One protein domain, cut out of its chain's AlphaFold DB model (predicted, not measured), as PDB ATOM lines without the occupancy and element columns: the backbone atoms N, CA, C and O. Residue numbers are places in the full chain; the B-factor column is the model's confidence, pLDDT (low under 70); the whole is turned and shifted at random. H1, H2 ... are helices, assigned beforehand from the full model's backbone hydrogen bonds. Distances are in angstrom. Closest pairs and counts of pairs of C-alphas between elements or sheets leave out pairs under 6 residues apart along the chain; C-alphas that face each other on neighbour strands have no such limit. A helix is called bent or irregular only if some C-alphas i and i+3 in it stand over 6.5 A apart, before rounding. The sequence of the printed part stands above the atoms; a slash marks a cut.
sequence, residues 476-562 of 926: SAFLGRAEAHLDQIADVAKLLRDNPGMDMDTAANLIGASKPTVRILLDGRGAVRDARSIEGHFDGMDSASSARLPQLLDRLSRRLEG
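AT A GLANCE: This is residues 476 to 562 of the 926 residues of an uncharacterized protein of Acidovorax anthurii (UniProt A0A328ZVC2). One long helix, H6, runs along one side of a small body of five shorter helices; H1 runs side by side with its earlier part, H5 packs there too, and H2 crosses near its last residues. H4 sits nearest the middle, and H3 packs on H2 and H4, away from H6. You have 87 printed residues with six named helices, H1 to H6 in order, and no named strand: the class is all helix, and the helix packing is mostly crossed. The whole is compact, with a radius of gyration of the C-alphas of 12.3 A and spans of 37 by 26 by 20 A.

HOW THE PARTS SIT: Start at H1, residues 476 to 484, and look ahead to H6, residues 543 to 560, the hub, which touches three helices. H1 touches H6 at residues 545 to 552 alone, at a shallow tilt of 20 degrees, the same way; the closest C-alphas, of Ser 476 and Ser 545, are 6.7 A apart. Go on to H2, residues 486 to 498, which touches H6 at residues 556 to 560 alone, at a steep tilt of 52 degrees, the same way; the closest C-alphas, of Ala 490 and Leu 560, are 5.8 A apart. Next, H3, residues 504 to 511, touches H2 at a steep tilt of 60 degrees, opposite ways, closest at the C-alphas of Val 492 and Ala 507, 5.8 A. H4, residues 515 to 521, touches H3, closest at the C-alphas of Ala 508 and Lys 515, 5.8 A. H4 and H1 only just touch, with 3 pairs of C-alphas within 8 A, the closest those of Ala 482 and Thr 517, 6.5 A. H5, residues 531 to 535, touches H6 at residues 546 to 553 alone, closest at the C-alphas of Ala 531 and Pro 550, 6.4 A. H3 and H6 are apart. Every O i to N i+4 pair is within hydrogen-bond range in H1, H2, H3, H4 and H5, and 12 of 14 are in H6.

IN THESE COORDINATES: Find C-alpha 476 at (86.271, 22.177, 84.907); from there H1 runs 12.3 A to C-alpha 484. H2 covers 18.4 A, H3 10.7 A, H4 10.0 A and H5 6.1 A. H6 runs 26.7 A from C-alpha 543 at (84.675, 25.752, 74.224) to C-alpha 560 at (109.470, 23.147, 83.768). It is irregular, but only just: C-alphas 547 and 550 are 6.6 A apart.

THE WHOLE: The two C-alphas farthest apart, of Gly 501 and Ser 543, are 37.3 A apart. The printed part has no cut and no long link. Its mean pLDDT is 92.4, and no printed residue is under 70.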
ATOM      1  N   SER A 476      86.195  21.069  83.951       82.75
ATOM      2  CA  SER A 476      86.271  22.177  84.907       82.75
ATOM      3  C   SER A 476      86.969  21.812  86.227       82.75
ATOM      4  O   SER A 476      87.796  22.584  86.716       82.75
ATOM      5  N   ALA A 477      86.687  20.632  86.790       82.75
ATOM      6  CA  ALA A 477      87.324  20.146  88.014       82.75
ATOM      7  C   ALA A 477      88.769  19.676  87.773       82.75
ATOM      8  O   ALA A 477      89.620  19.863  88.642       82.75
ATOM      9  N   PHE A 478      89.059  19.111  86.596       93.25
ATOM     10  CA  PHE A 478      90.413  18.753  86.178       93.25
ATOM     11  C   PHE A 478      91.282  19.998  86.037       93.25
ATOM     12  O   PHE A 478      92.329  20.059  86.674       93.25
ATOM     13  N   LEU A 479      90.830  20.999  85.273       93.44
ATOM     14  CA  LEU A 479      91.560  22.247  85.061       93.44
ATOM     15  C   LEU A 479      91.794  22.973  86.391       93.44
ATOM     16  O   LEU A 479      92.931  23.318  86.691       93.44
ATOM     17  N   GLY A 480      90.764  23.116  87.236       86.38
ATOM     18  CA  GLY A 480      90.916  23.745  88.553       86.38
ATOM     19  C   GLY A 480      91.877  22.996  89.488       86.38
ATOM     20  O   GLY A 480      92.661  23.624  90.195       86.38
ATOM     21  N   ARG A 481      91.875  21.654  89.468       88.38
ATOM     22  CA  ARG A 481      92.839  20.847  90.236       88.38
ATOM     23  C   ARG A 481      94.249  20.940  89.654       88.38
ATOM     24  O   ARG A 481      95.203  21.046  90.410       88.38
ATOM     25  N   ALA A 482      94.399  20.904  88.335       94.38
ATOM     26  CA  ALA A 482      95.698  21.032  87.691       94.38
ATOM     27  C   ALA A 482      96.334  22.399  87.978       94.38
ATOM     28  O   ALA A 482      97.487  22.444  88.389       94.38
ATOM     29  N   GLU A 483      95.567  23.489  87.860       94.38
ATOM     30  CA  GLU A 483      96.010  24.846  88.206       94.38
ATOM     31  C   GLU A 483      96.453  24.960  89.673       94.38
ATOM     32  O   GLU A 483      97.503  25.537  89.948       94.38
ATOM     33  N   ALA A 484      95.693  24.377  90.608       89.06
ATOM     34  CA  ALA A 484      96.010  24.407  92.038       89.06
ATOM     35  C   ALA A 484      97.253  23.581  92.431       89.06
ATOM     36  O   ALA A 484      97.810  23.804  93.503       89.06
ATOM     37  N   HIS A 485      97.683  22.637  91.588       94.25
ATOM     38  CA  HIS A 485      98.764  21.687  91.877       94.25
ATOM     39  C   HIS A 485      99.916  21.742  90.849       94.25
ATOM     40  O   HIS A 485     100.692  20.790  90.745       94.25
ATOM     41  N   LEU A 486     100.050  22.849  90.103       96.06
ATOM     42  CA  LEU A 486     101.044  23.018  89.031       96.06
ATOM     43  C   LEU A 486     102.488  22.713  89.466       96.06
ATOM     44  O   LEU A 486     103.196  22.031  88.729       96.06
ATOM     45  N   ASP A 487     102.912  23.159  90.654       94.19
ATOM     46  CA  ASP A 487     104.270  22.905  91.167       94.19
ATOM     47  C   ASP A 487     104.536  21.412  91.379       94.19
ATOM     48  O   ASP A 487     105.507  20.870  90.860       94.19
ATOM     49  N   GLN A 488     103.614  20.709  92.042       94.50
ATOM     50  CA  GLN A 488     103.736  19.269  92.284       94.50
ATOM     51  C   GLN A 488     103.753  18.467  90.975       94.50
ATOM     52  O   GLN A 488     104.447  17.459  90.872       94.50
ATOM     53  N   ILE A 489     103.006  18.904  89.956       97.31
ATOM     54  CA  ILE A 489     103.012  18.270  88.629       97.31
ATOM     55  C   ILE A 489     104.351  18.531  87.920       97.31
ATOM     56  O   ILE A 489     104.905  17.614  87.312       97.31
ATOM     57  N   ALA A 490     104.902  19.745  88.033       96.81
ATOM     58  CA  ALA A 490     106.214  20.080  87.487       96.81
ATOM     59  C   ALA A 490     107.347  19.290  88.171       96.81
ATOM     60  O   ALA A 490     108.251  18.801  87.494       96.81
ATOM     61  N   ASP A 491     107.277  19.096  89.488       95.44
ATOM     62  CA  ASP A 491     108.272  18.329  90.241       95.44
ATOM     63  C   ASP A 491     108.203  16.822  89.939       95.44
ATOM     64  O   ASP A 491     109.248  16.183  89.817       95.44
ATOM     65  N   VAL A 492     107.012  16.256  89.694       96.81
ATOM     66  CA  VAL A 492     106.888  14.882  89.163       96.81
ATOM     67  C   VAL A 492     107.502  14.762  87.766       96.81
ATOM     68  O   VAL A 492     108.213  13.798  87.491       96.81
ATOM     69  N   ALA A 493     107.270  15.739  86.884       97.38
ATOM     70  CA  ALA A 493     107.887  15.758  85.557       97.38
ATOM     71  C   ALA A 493     109.422  15.837  85.624       97.38
ATOM     72  O   ALA A 493     110.084  15.115  84.881       97.38
ATOM     73  N   LYS A 494     109.999  16.652  86.520       96.88
ATOM     74  CA  LYS A 494     111.453  16.680  86.765       96.88
ATOM     75  C   LYS A 494     111.955  15.328  87.274       96.88
ATOM     76  O   LYS A 494     112.836  14.744  86.655       96.88
ATOM     77  N   LEU A 495     111.317  14.775  88.308       96.62
ATOM     78  CA  LEU A 495     111.695  13.492  88.903       96.62
ATOM     79  C   LEU A 495     111.714  12.340  87.879       96.62
ATOM     80  O   LEU A 495     112.618  11.506  87.924       96.62
ATOM     81  N   LEU A 496     110.759  12.316  86.940       96.94
ATOM     82  CA  LEU A 496     110.702  11.340  85.842       96.94
ATOM     83  C   LEU A 496     111.779  11.559  84.769       96.94
ATOM     84  O   LEU A 496     112.301  10.584  84.230       96.94
ATOM     85  N   ARG A 497     112.146  12.812  84.471       96.50
ATOM     86  CA  ARG A 497     113.257  13.133  83.553       96.50
ATOM     87  C   ARG A 497     114.606  12.738  84.147       96.50
ATOM     88  O   ARG A 497     115.432  12.164  83.443       96.50
ATOM     89  N   ASP A 498     114.788  12.994  85.440       96.06
ATOM     90  CA  ASP A 498     115.998  12.647  86.188       96.06
ATOM     91  C   ASP A 498     116.120  11.125  86.414       96.06
ATOM     92  O   ASP A 498     117.223  10.605  86.574       96.06
ATOM     93  N   ASN A 499     114.998  10.391  86.394       96.56
ATOM     94  CA  ASN A 499     114.944   8.943  86.619       96.56
ATOM     95  C   ASN A 499     114.104   8.224  85.538       96.56
ATOM     96  O   ASN A 499     113.003   7.758  85.838       96.56
ATOM     97  N   PRO A 500     114.612   8.036  84.301       93.75
ATOM     98  CA  PRO A 500     113.820   7.516  83.172       93.75
ATOM     99  C   PRO A 500     113.265   6.087  83.317       93.75
ATOM    100  O   PRO A 500     112.477   5.651  82.480       93.75
ATOM    101  N   GLY A 501     113.705   5.333  84.331       91.50
ATOM    102  CA  GLY A 501     113.176   4.011  84.686       91.50
ATOM    103  C   GLY A 501     112.162   4.021  85.839       91.50
ATOM    104  O   GLY A 501     111.714   2.953  86.250       91.50
ATOM    105  N   MET A 502     111.833   5.190  86.398       95.19
ATOM    106  CA  MET A 502     110.858   5.322  87.478       95.19
ATOM    107  C   MET A 502     109.432   5.292  86.920       95.19
ATOM    108  O   MET A 502     109.095   6.017  85.989       95.19
ATOM    109  N   ASP A 503     108.575   4.479  87.531       94.62
ATOM    110  CA  ASP A 503     107.143   4.478  87.244       94.62
ATOM    111  C   ASP A 503     106.485   5.818  87.650       94.62
ATOM    112  O   ASP A 503     106.748   6.370  88.722       94.62
ATOM    113  N   MET A 504     105.580   6.318  86.804       93.94
ATOM    114  CA  MET A 504     104.852   7.572  87.015       93.94
ATOM    115  C   MET A 504     104.030   7.569  88.305       93.94
ATOM    116  O   MET A 504     103.970   8.584  89.001       93.94
ATOM    117  N   ASP A 505     103.406   6.444  88.646       89.31
ATOM    118  CA  ASP A 505     102.599   6.334  89.857       89.31
ATOM    119  C   ASP A 505     103.466   6.369  91.125       89.31
ATOM    120  O   ASP A 505     103.040   6.896  92.157       89.31
ATOM    121  N   THR A 506     104.690   5.856  91.038       90.50
ATOM    122  CA  THR A 506     105.726   5.922  92.071       90.50
ATOM    123  C   THR A 506     106.245   7.350  92.239       90.50
ATOM    124  O   THR A 506     106.266   7.854  93.364       90.50
ATOM    125  N   ALA A 507     106.560   8.044  91.140       93.25
ATOM    126  CA  ALA A 507     106.964   9.450  91.159       93.25
ATOM    127  C   ALA A 507     105.868  10.357  91.753       93.25
ATOM    128  O   ALA A 507     106.127  11.156  92.655       93.25
ATOM    129  N   ALA A 508     104.614  10.182  91.320       93.75
ATOM    130  CA  ALA A 508     103.469  10.929  91.838       93.75
ATOM    131  C   ALA A 508     103.223  10.675  93.336       93.75
ATOM    132  O   ALA A 508     102.933  11.618  94.071       93.75
ATOM    133  N   ASN A 509     103.389   9.434  93.811       86.38
ATOM    134  CA  ASN A 509     103.316   9.110  95.239       86.38
ATOM    135  C   ASN A 509     104.411   9.811  96.060       86.38
ATOM    136  O   ASN A 509     104.126  10.275  97.161       86.38
ATOM    137  N   LEU A 510     105.644   9.884  95.543       89.00
ATOM    138  CA  LEU A 510     106.782  10.482  96.251       89.00
ATOM    139  C   LEU A 510     106.605  11.996  96.453       89.00
ATOM    140  O   LEU A 510     106.910  12.513  97.524       89.00
ATOM    141  N   ILE A 511     106.072  12.686  95.440       94.38
ATOM    142  CA  ILE A 511     105.804  14.135  95.456       94.38
ATOM    143  C   ILE A 511     104.440  14.479  96.102       94.38
ATOM    144  O   ILE A 511     104.173  15.630  96.447       94.38
ATOM    145  N   GLY A 512     103.556  13.492  96.286       88.25
ATOM    146  CA  GLY A 512     102.192  13.703  96.787       88.25
ATOM    147  C   GLY A 512     101.233  14.300  95.748       88.25
ATOM    148  O   GLY A 512     100.252  14.951  96.110       88.25
ATOM    149  N   ALA A 513     101.511  14.100  94.458       91.69
ATOM    150  CA  ALA A 513     100.719  14.624  93.352       91.69
ATOM    151  C   ALA A 513      99.515  13.726  92.996       91.69
ATOM    152  O   ALA A 513      99.521  12.505  93.160       91.69
ATOM    153  N   SER A 514      98.471  14.334  92.428       91.00
ATOM    154  CA  SER A 514      97.274  13.636  91.939       91.00
ATOM    155  C   SER A 514      97.600  12.753  90.724       91.00
ATOM    156  O   SER A 514      97.644  13.252  89.599       91.00
ATOM    157  N   LYS A 515      97.775  11.436  90.929       91.75
ATOM    158  CA  LYS A 515      98.076  10.451  89.863       91.75
ATOM    159  C   LYS A 515      97.235  10.606  88.584       91.75
ATOM    160  O   LYS A 515      97.833  10.623  87.512       91.75
ATOM    161  N   PRO A 516      95.892  10.773  88.630       89.94
ATOM    162  CA  PRO A 516      95.106  10.955  87.407       89.94
ATOM    163  C   PRO A 516      95.447  12.263  86.684       89.94
ATOM    164  O   PRO A 516      95.500  12.300  85.463       89.94
ATOM    165  N   THR A 517      95.719  13.335  87.434       93.25
ATOM    166  CA  THR A 517      96.099  14.640  86.871       93.25
ATOM    167  C   THR A 517      97.474  14.567  86.202       93.25
ATOM    168  O   THR A 517      97.632  15.060  85.090       93.25
ATOM    169  N   VAL A 518      98.434  13.893  86.845       95.50
ATOM    170  CA  VAL A 518      99.775  13.617  86.304       95.50
ATOM    171  C   VAL A 518      99.684  12.766  85.029       95.50
ATOM    172  O   VAL A 518     100.208  13.182  84.001       95.50
ATOM    173  N   ARG A 519      98.958  11.636  85.054       93.88
ATOM    174  CA  ARG A 519      98.775  10.731  83.896       93.88
ATOM    175  C   ARG A 519      98.153  11.405  82.673       93.88
ATOM    176  O   ARG A 519      98.498  11.036  81.552       93.88
ATOM    177  N   ILE A 520      97.239  12.355  82.877       94.25
ATOM    178  CA  ILE A 520      96.611  13.110  81.785       94.25
ATOM    179  C   ILE A 520      97.585  14.155  81.222       94.25
ATOM    180  O   ILE A 520      97.742  14.235  80.010       94.25
ATOM    181  N   LEU A 521      98.255  14.941  82.074       96.25
ATOM    182  CA  LEU A 521      99.110  16.053  81.631       96.25
ATOM    183  C   LEU A 521     100.484  15.624  81.105       96.25
ATOM    184  O   LEU A 521     101.054  16.334  80.279       96.25
ATOM    185  N   LEU A 522     101.025  14.505  81.589       96.38
ATOM    186  CA  LEU A 522     102.386  14.055  81.297       96.38
ATOM    187  C   LEU A 522     102.414  12.704  80.573       96.38
ATOM    188  O   LEU A 522     101.520  11.863  80.724       96.38
ATOM    189  N   ASP A 523     103.462  12.482  79.785       95.12
ATOM    190  CA  ASP A 523     103.833  11.161  79.282       95.12
ATOM    191  C   ASP A 523     104.689  10.381  80.303       95.12
ATOM    192  O   ASP A 523     105.086  10.900  81.349       95.12
ATOM    193  N   GLY A 524     105.004   9.120  79.993       91.38
ATOM    194  CA  GLY A 524     105.823   8.250  80.851       91.38
ATOM    195  C   GLY A 524     107.269   8.714  81.085       91.38
ATOM    196  O   GLY A 524     107.988   8.048  81.819       91.38
ATOM    197  N   ARG A 525     107.711   9.818  80.469       95.12
ATOM    198  CA  ARG A 525     109.051  10.413  80.609       95.12
ATOM    199  C   ARG A 525     109.012  11.814  81.234       95.12
ATOM    200  O   ARG A 525     110.032  12.497  81.273       95.12
ATOM    201  N   GLY A 526     107.846  12.268  81.703       95.00
ATOM    202  CA  GLY A 526     107.677  13.610  82.262       95.00
ATOM    203  C   GLY A 526     107.684  14.731  81.214       95.00
ATOM    204  O   GLY A 526     107.921  15.892  81.564       95.00
ATOM    205  N   ALA A 527     107.452  14.435  79.933       96.06
ATOM    206  CA  ALA A 527     107.137  15.452  78.932       96.06
ATOM    207  C   ALA A 527     105.652  15.840  79.027       96.06
ATOM    208  O   ALA A 527     104.805  15.005  79.339       96.06
ATOM    209  N   VAL A 528     105.332  17.111  78.775       96.56
ATOM    210  CA  VAL A 528     103.942  17.594  78.756       96.56
ATOM    211  C   VAL A 528     103.270  17.098  77.475       96.56
ATOM    212  O   VAL A 528     103.839  17.241  76.392       96.56
ATOM    213  N   ARG A 529     102.078  16.503  77.586       96.56
ATOM    214  CA  ARG A 529     101.313  16.039  76.417       96.56
ATOM    215  C   ARG A 529     100.740  17.212  75.628       96.56
ATOM    216  O   ARG A 529     100.472  18.281  76.177       96.56
ATOM    217  N   ASP A 530     100.502  16.992  74.339       94.69
ATOM    218  CA  ASP A 530      99.818  17.970  73.504       94.69
ATOM    219  C   ASP A 530      98.344  18.137  73.912       94.69
ATOM    220  O   ASP A 530      97.716  17.238  74.481       94.69
ATOM    221  N   ALA A 531      97.773  19.301  73.587       93.00
ATOM    222  CA  ALA A 531      96.401  19.627  73.954       93.00
ATOM    223  C   ALA A 531      95.384  18.610  73.409       93.00
ATOM    224  O   ALA A 531      94.499  18.211  74.157       93.00
ATOM    225  N   ARG A 532      95.532  18.115  72.170       88.12
ATOM    226  CA  ARG A 532      94.566  17.174  71.571       88.12
ATOM    227  C   ARG A 532      94.614  15.804  72.243       88.12
ATOM    228  O   ARG A 532      93.563  15.210  72.477       88.12
ATOM    229  N   SER A 533      95.804  15.315  72.610       89.50
ATOM    230  CA  SER A 533      95.920  14.100  73.426       89.50
ATOM    231  C   SER A 533      95.241  14.257  74.785       89.50
ATOM    232  O   SER A 533      94.805  13.247  75.332       89.50
ATOM    233  N   ILE A 534      95.177  15.469  75.344       92.25
ATOM    234  CA  ILE A 534      94.511  15.743  76.623       92.25
ATOM    235  C   ILE A 534      92.997  15.901  76.440       92.25
ATOM    236  O   ILE A 534      92.240  15.349  77.233       92.25
ATOM    237  N   GLU A 535      92.548  16.579  75.382       91.00
ATOM    238  CA  GLU A 535      91.131  16.686  75.003       91.00
ATOM    239  C   GLU A 535      90.493  15.300  74.829       91.00
ATOM    240  O   GLU A 535      89.396  15.066  75.331       91.00
ATOM    241  N   GLY A 536      91.218  14.344  74.236       86.25
ATOM    242  CA  GLY A 536      90.782  12.951  74.088       86.25
ATOM    243  C   GLY A 536      90.567  12.159  75.390       86.25
ATOM    244  O   GLY A 536      90.042  11.051  75.323       86.25
ATOM    245  N   HIS A 537      90.933  12.691  76.565       85.06
ATOM    246  CA  HIS A 537      90.605  12.088  77.871       85.06
ATOM    247  C   HIS A 537      89.259  12.569  78.448       85.06
ATOM    248  O   HIS A 537      88.891  12.145  79.547       85.06
ATOM    249  N   PHE A 538      88.524  13.447  77.753       87.19
ATOM    250  CA  PHE A 538      87.293  14.054  78.268       87.19
ATOM    251  C   PHE A 538      86.121  14.009  77.281       87.19
ATOM    252  O   PHE A 538      86.152  14.630  76.220       87.19
ATOM    253  N   ASP A 539      85.017  13.390  77.700       78.44
ATOM    254  CA  ASP A 539      83.741  13.499  76.994       78.44
ATOM    255  C   ASP A 539      83.131  14.898  77.177       78.44
ATOM    256  O   ASP A 539      82.933  15.366  78.301       78.44
ATOM    257  N   GLY A 540      82.781  15.554  76.066       76.88
ATOM    258  CA  GLY A 540      82.006  16.798  76.079       76.88
ATOM    259  C   GLY A 540      82.760  18.028  76.594       76.88
ATOM    260  O   GLY A 540      82.184  18.822  77.338       76.88
ATOM    261  N   MET A 541      84.030  18.209  76.213       87.31
ATOM    262  CA  MET A 541      84.759  19.442  76.524       87.31
ATOM    263  C   MET A 541      84.075  20.666  75.888       87.31
ATOM    264  O   MET A 541      83.948  20.763  74.669       87.31
ATOM    265  N   ASP A 542      83.656  21.619  76.725       89.19
ATOM    266  CA  ASP A 542      83.106  22.894  76.267       89.19
ATOM    267  C   ASP A 542      84.193  23.836  75.708       89.19
ATOM    268  O   ASP A 542      85.388  23.713  75.999       89.19
ATOM    269  N   SER A 543      83.772  24.810  74.896       86.19
ATOM    270  CA  SER A 543      84.675  25.752  74.224       86.19
ATOM    271  C   SER A 543      85.483  26.622  75.192       86.19
ATOM    272  O   SER A 543      86.613  26.994  74.880       86.19
ATOM    273  N   ALA A 544      84.949  26.917  76.382       87.88
ATOM    274  CA  ALA A 544      85.666  27.666  77.411       87.88
ATOM    275  C   ALA A 544      86.793  26.827  78.039       87.88
ATOM    276  O   ALA A 544      87.879  27.338  78.309       87.88
ATOM    277  N   SER A 545      86.562  25.532  78.240       91.19
ATOM    278  CA  SER A 545      87.531  24.588  78.788       91.19
ATOM    279  C   SER A 545      88.632  24.253  77.778       91.19
ATOM    280  O   SER A 545      89.806  24.272  78.152       91.19
ATOM    281  N   SER A 546      88.282  24.060  76.499       91.12
ATOM    282  CA  SER A 546      89.264  23.913  75.408       91.12
ATOM    283  C   SER A 546      90.128  25.175  75.266       91.12
ATOM    284  O   SER A 546      91.348  25.074  75.195       91.12
ATOM    285  N   ALA A 547      89.555  26.381  75.386       90.56
ATOM    286  CA  ALA A 547      90.334  27.628  75.389       90.56
ATOM    287  C   ALA A 547      91.272  27.790  76.609       90.56
ATOM    288  O   ALA A 547      92.313  28.445  76.511       90.56
ATOM    289  N   ARG A 548      90.929  27.203  77.765       95.50
ATOM    290  CA  ARG A 548      91.745  27.258  78.994       95.50
ATOM    291  C   ARG A 548      92.874  26.232  79.033       95.50
ATOM    292  O   ARG A 548      93.895  26.495  79.667       95.50
ATOM    293  N   LEU A 549      92.714  25.080  78.382       95.94
ATOM    294  CA  LEU A 549      93.703  24.002  78.417       95.94
ATOM    295  C   LEU A 549      95.092  24.441  77.892       95.94
ATOM    296  O   LEU A 549      96.058  24.267  78.637       95.94
ATOM    297  N   PRO A 550      95.243  25.099  76.722       95.50
ATOM    298  CA  PRO A 550      96.534  25.623  76.269       95.50
ATOM    299  C   PRO A 550      97.206  26.562  77.280       95.50
ATOM    300  O   PRO A 550      98.413  26.491  77.471       95.50
ATOM    301  N   GLN A 551      96.429  27.392  77.989       94.88
ATOM    302  CA  GLN A 551      96.950  28.321  79.002       94.88
ATOM    303  C   GLN A 551      97.462  27.601  80.261       94.88
ATOM    304  O   GLN A 551      98.328  28.115  80.966       94.88
ATOM    305  N   LEU A 552      96.904  26.435  80.596       96.88
ATOM    306  CA  LEU A 552      97.420  25.568  81.659       96.88
ATOM    307  C   LEU A 552      98.726  24.885  81.223       96.88
ATOM    308  O   LEU A 552      99.681  24.867  81.997       96.88
ATOM    309  N   LEU A 553      98.773  24.355  79.996       96.88
ATOM    310  CA  LEU A 553      99.955  23.668  79.462       96.88
ATOM    311  C   LEU A 553     101.141  24.616  79.295       96.88
ATOM    312  O   LEU A 553     102.248  24.269  79.689       96.88
ATOM    313  N   ASP A 554     100.907  25.826  78.795       94.44
ATOM    314  CA  ASP A 554     101.931  26.862  78.658       94.44
ATOM    315  C   ASP A 554     102.526  27.275  80.021       94.44
ATOM    316  O   ASP A 554     103.746  27.328  80.173       94.44
ATOM    317  N   ARG A 555     101.691  27.455  81.058       95.81
ATOM    318  CA  ARG A 555     102.163  27.684  82.440       95.81
ATOM    319  C   ARG A 555     102.989  26.507  82.972       95.81
ATOM    320  O   ARG A 555     104.050  26.723  83.556       95.81
ATOM    321  N   LEU A 556     102.540  25.267  82.756       96.56
ATOM    322  CA  LEU A 556     103.280  24.071  83.176       96.56
ATOM    323  C   LEU A 556     104.645  23.973  82.472       96.56
ATOM    324  O   LEU A 556     105.651  23.718  83.134       96.56
ATOM    325  N   SER A 557     104.699  24.235  81.164       94.88
ATOM    326  CA  SER A 557     105.942  24.274  80.385       94.88
ATOM    327  C   SER A 557     106.894  25.358  80.892       94.88
ATOM    328  O   SER A 557     108.037  25.048  81.223       94.88
ATOM    329  N   ARG A 558     106.414  26.595  81.093       92.50
ATOM    330  CA  ARG A 558     107.233  27.699  81.624       92.50
ATOM    331  C   ARG A 558     107.792  27.418  83.024       92.50
ATOM    332  O   ARG A 558     108.911  27.833  83.321       92.50
ATOM    333  N   ARG A 559     107.083  26.667  83.879       93.50
ATOM    334  CA  ARG A 559     107.620  26.203  85.178       93.50
ATOM    335  C   ARG A 559     108.639  25.074  85.056       93.50
ATOM    336  O   ARG A 559     109.575  25.016  85.853       93.50
ATOM    337  N   LEU A 560     108.495  24.200  84.064       93.38
ATOM    338  CA  LEU A 560     109.470  23.147  83.768       93.38
ATOM    339  C   LEU A 560     110.767  23.695  83.163       93.38
ATOM    340  O   LEU A 560     111.830  23.134  83.406       93.38
ATOM    341  N   GLU A 561     110.681  24.811  82.443       92.69
ATOM    342  CA  GLU A 561     111.817  25.585  81.924       92.69
ATOM    343  C   GLU A 561     112.444  26.524  82.975       92.69
ATOM    344  O   GLU A 561     113.500  27.103  82.731       92.69
ATOM    345  N   GLY A 562     111.818  26.685  84.149       87.25
ATOM    346  CA  GLY A 562     112.295  27.574  85.218       87.25
ATOM    347  C   GLY A 562     112.079  29.072  84.952       87.25
ATOM    348  O   GLY A 562     112.740  29.903  85.566       87.25
TER     349      GLY A 562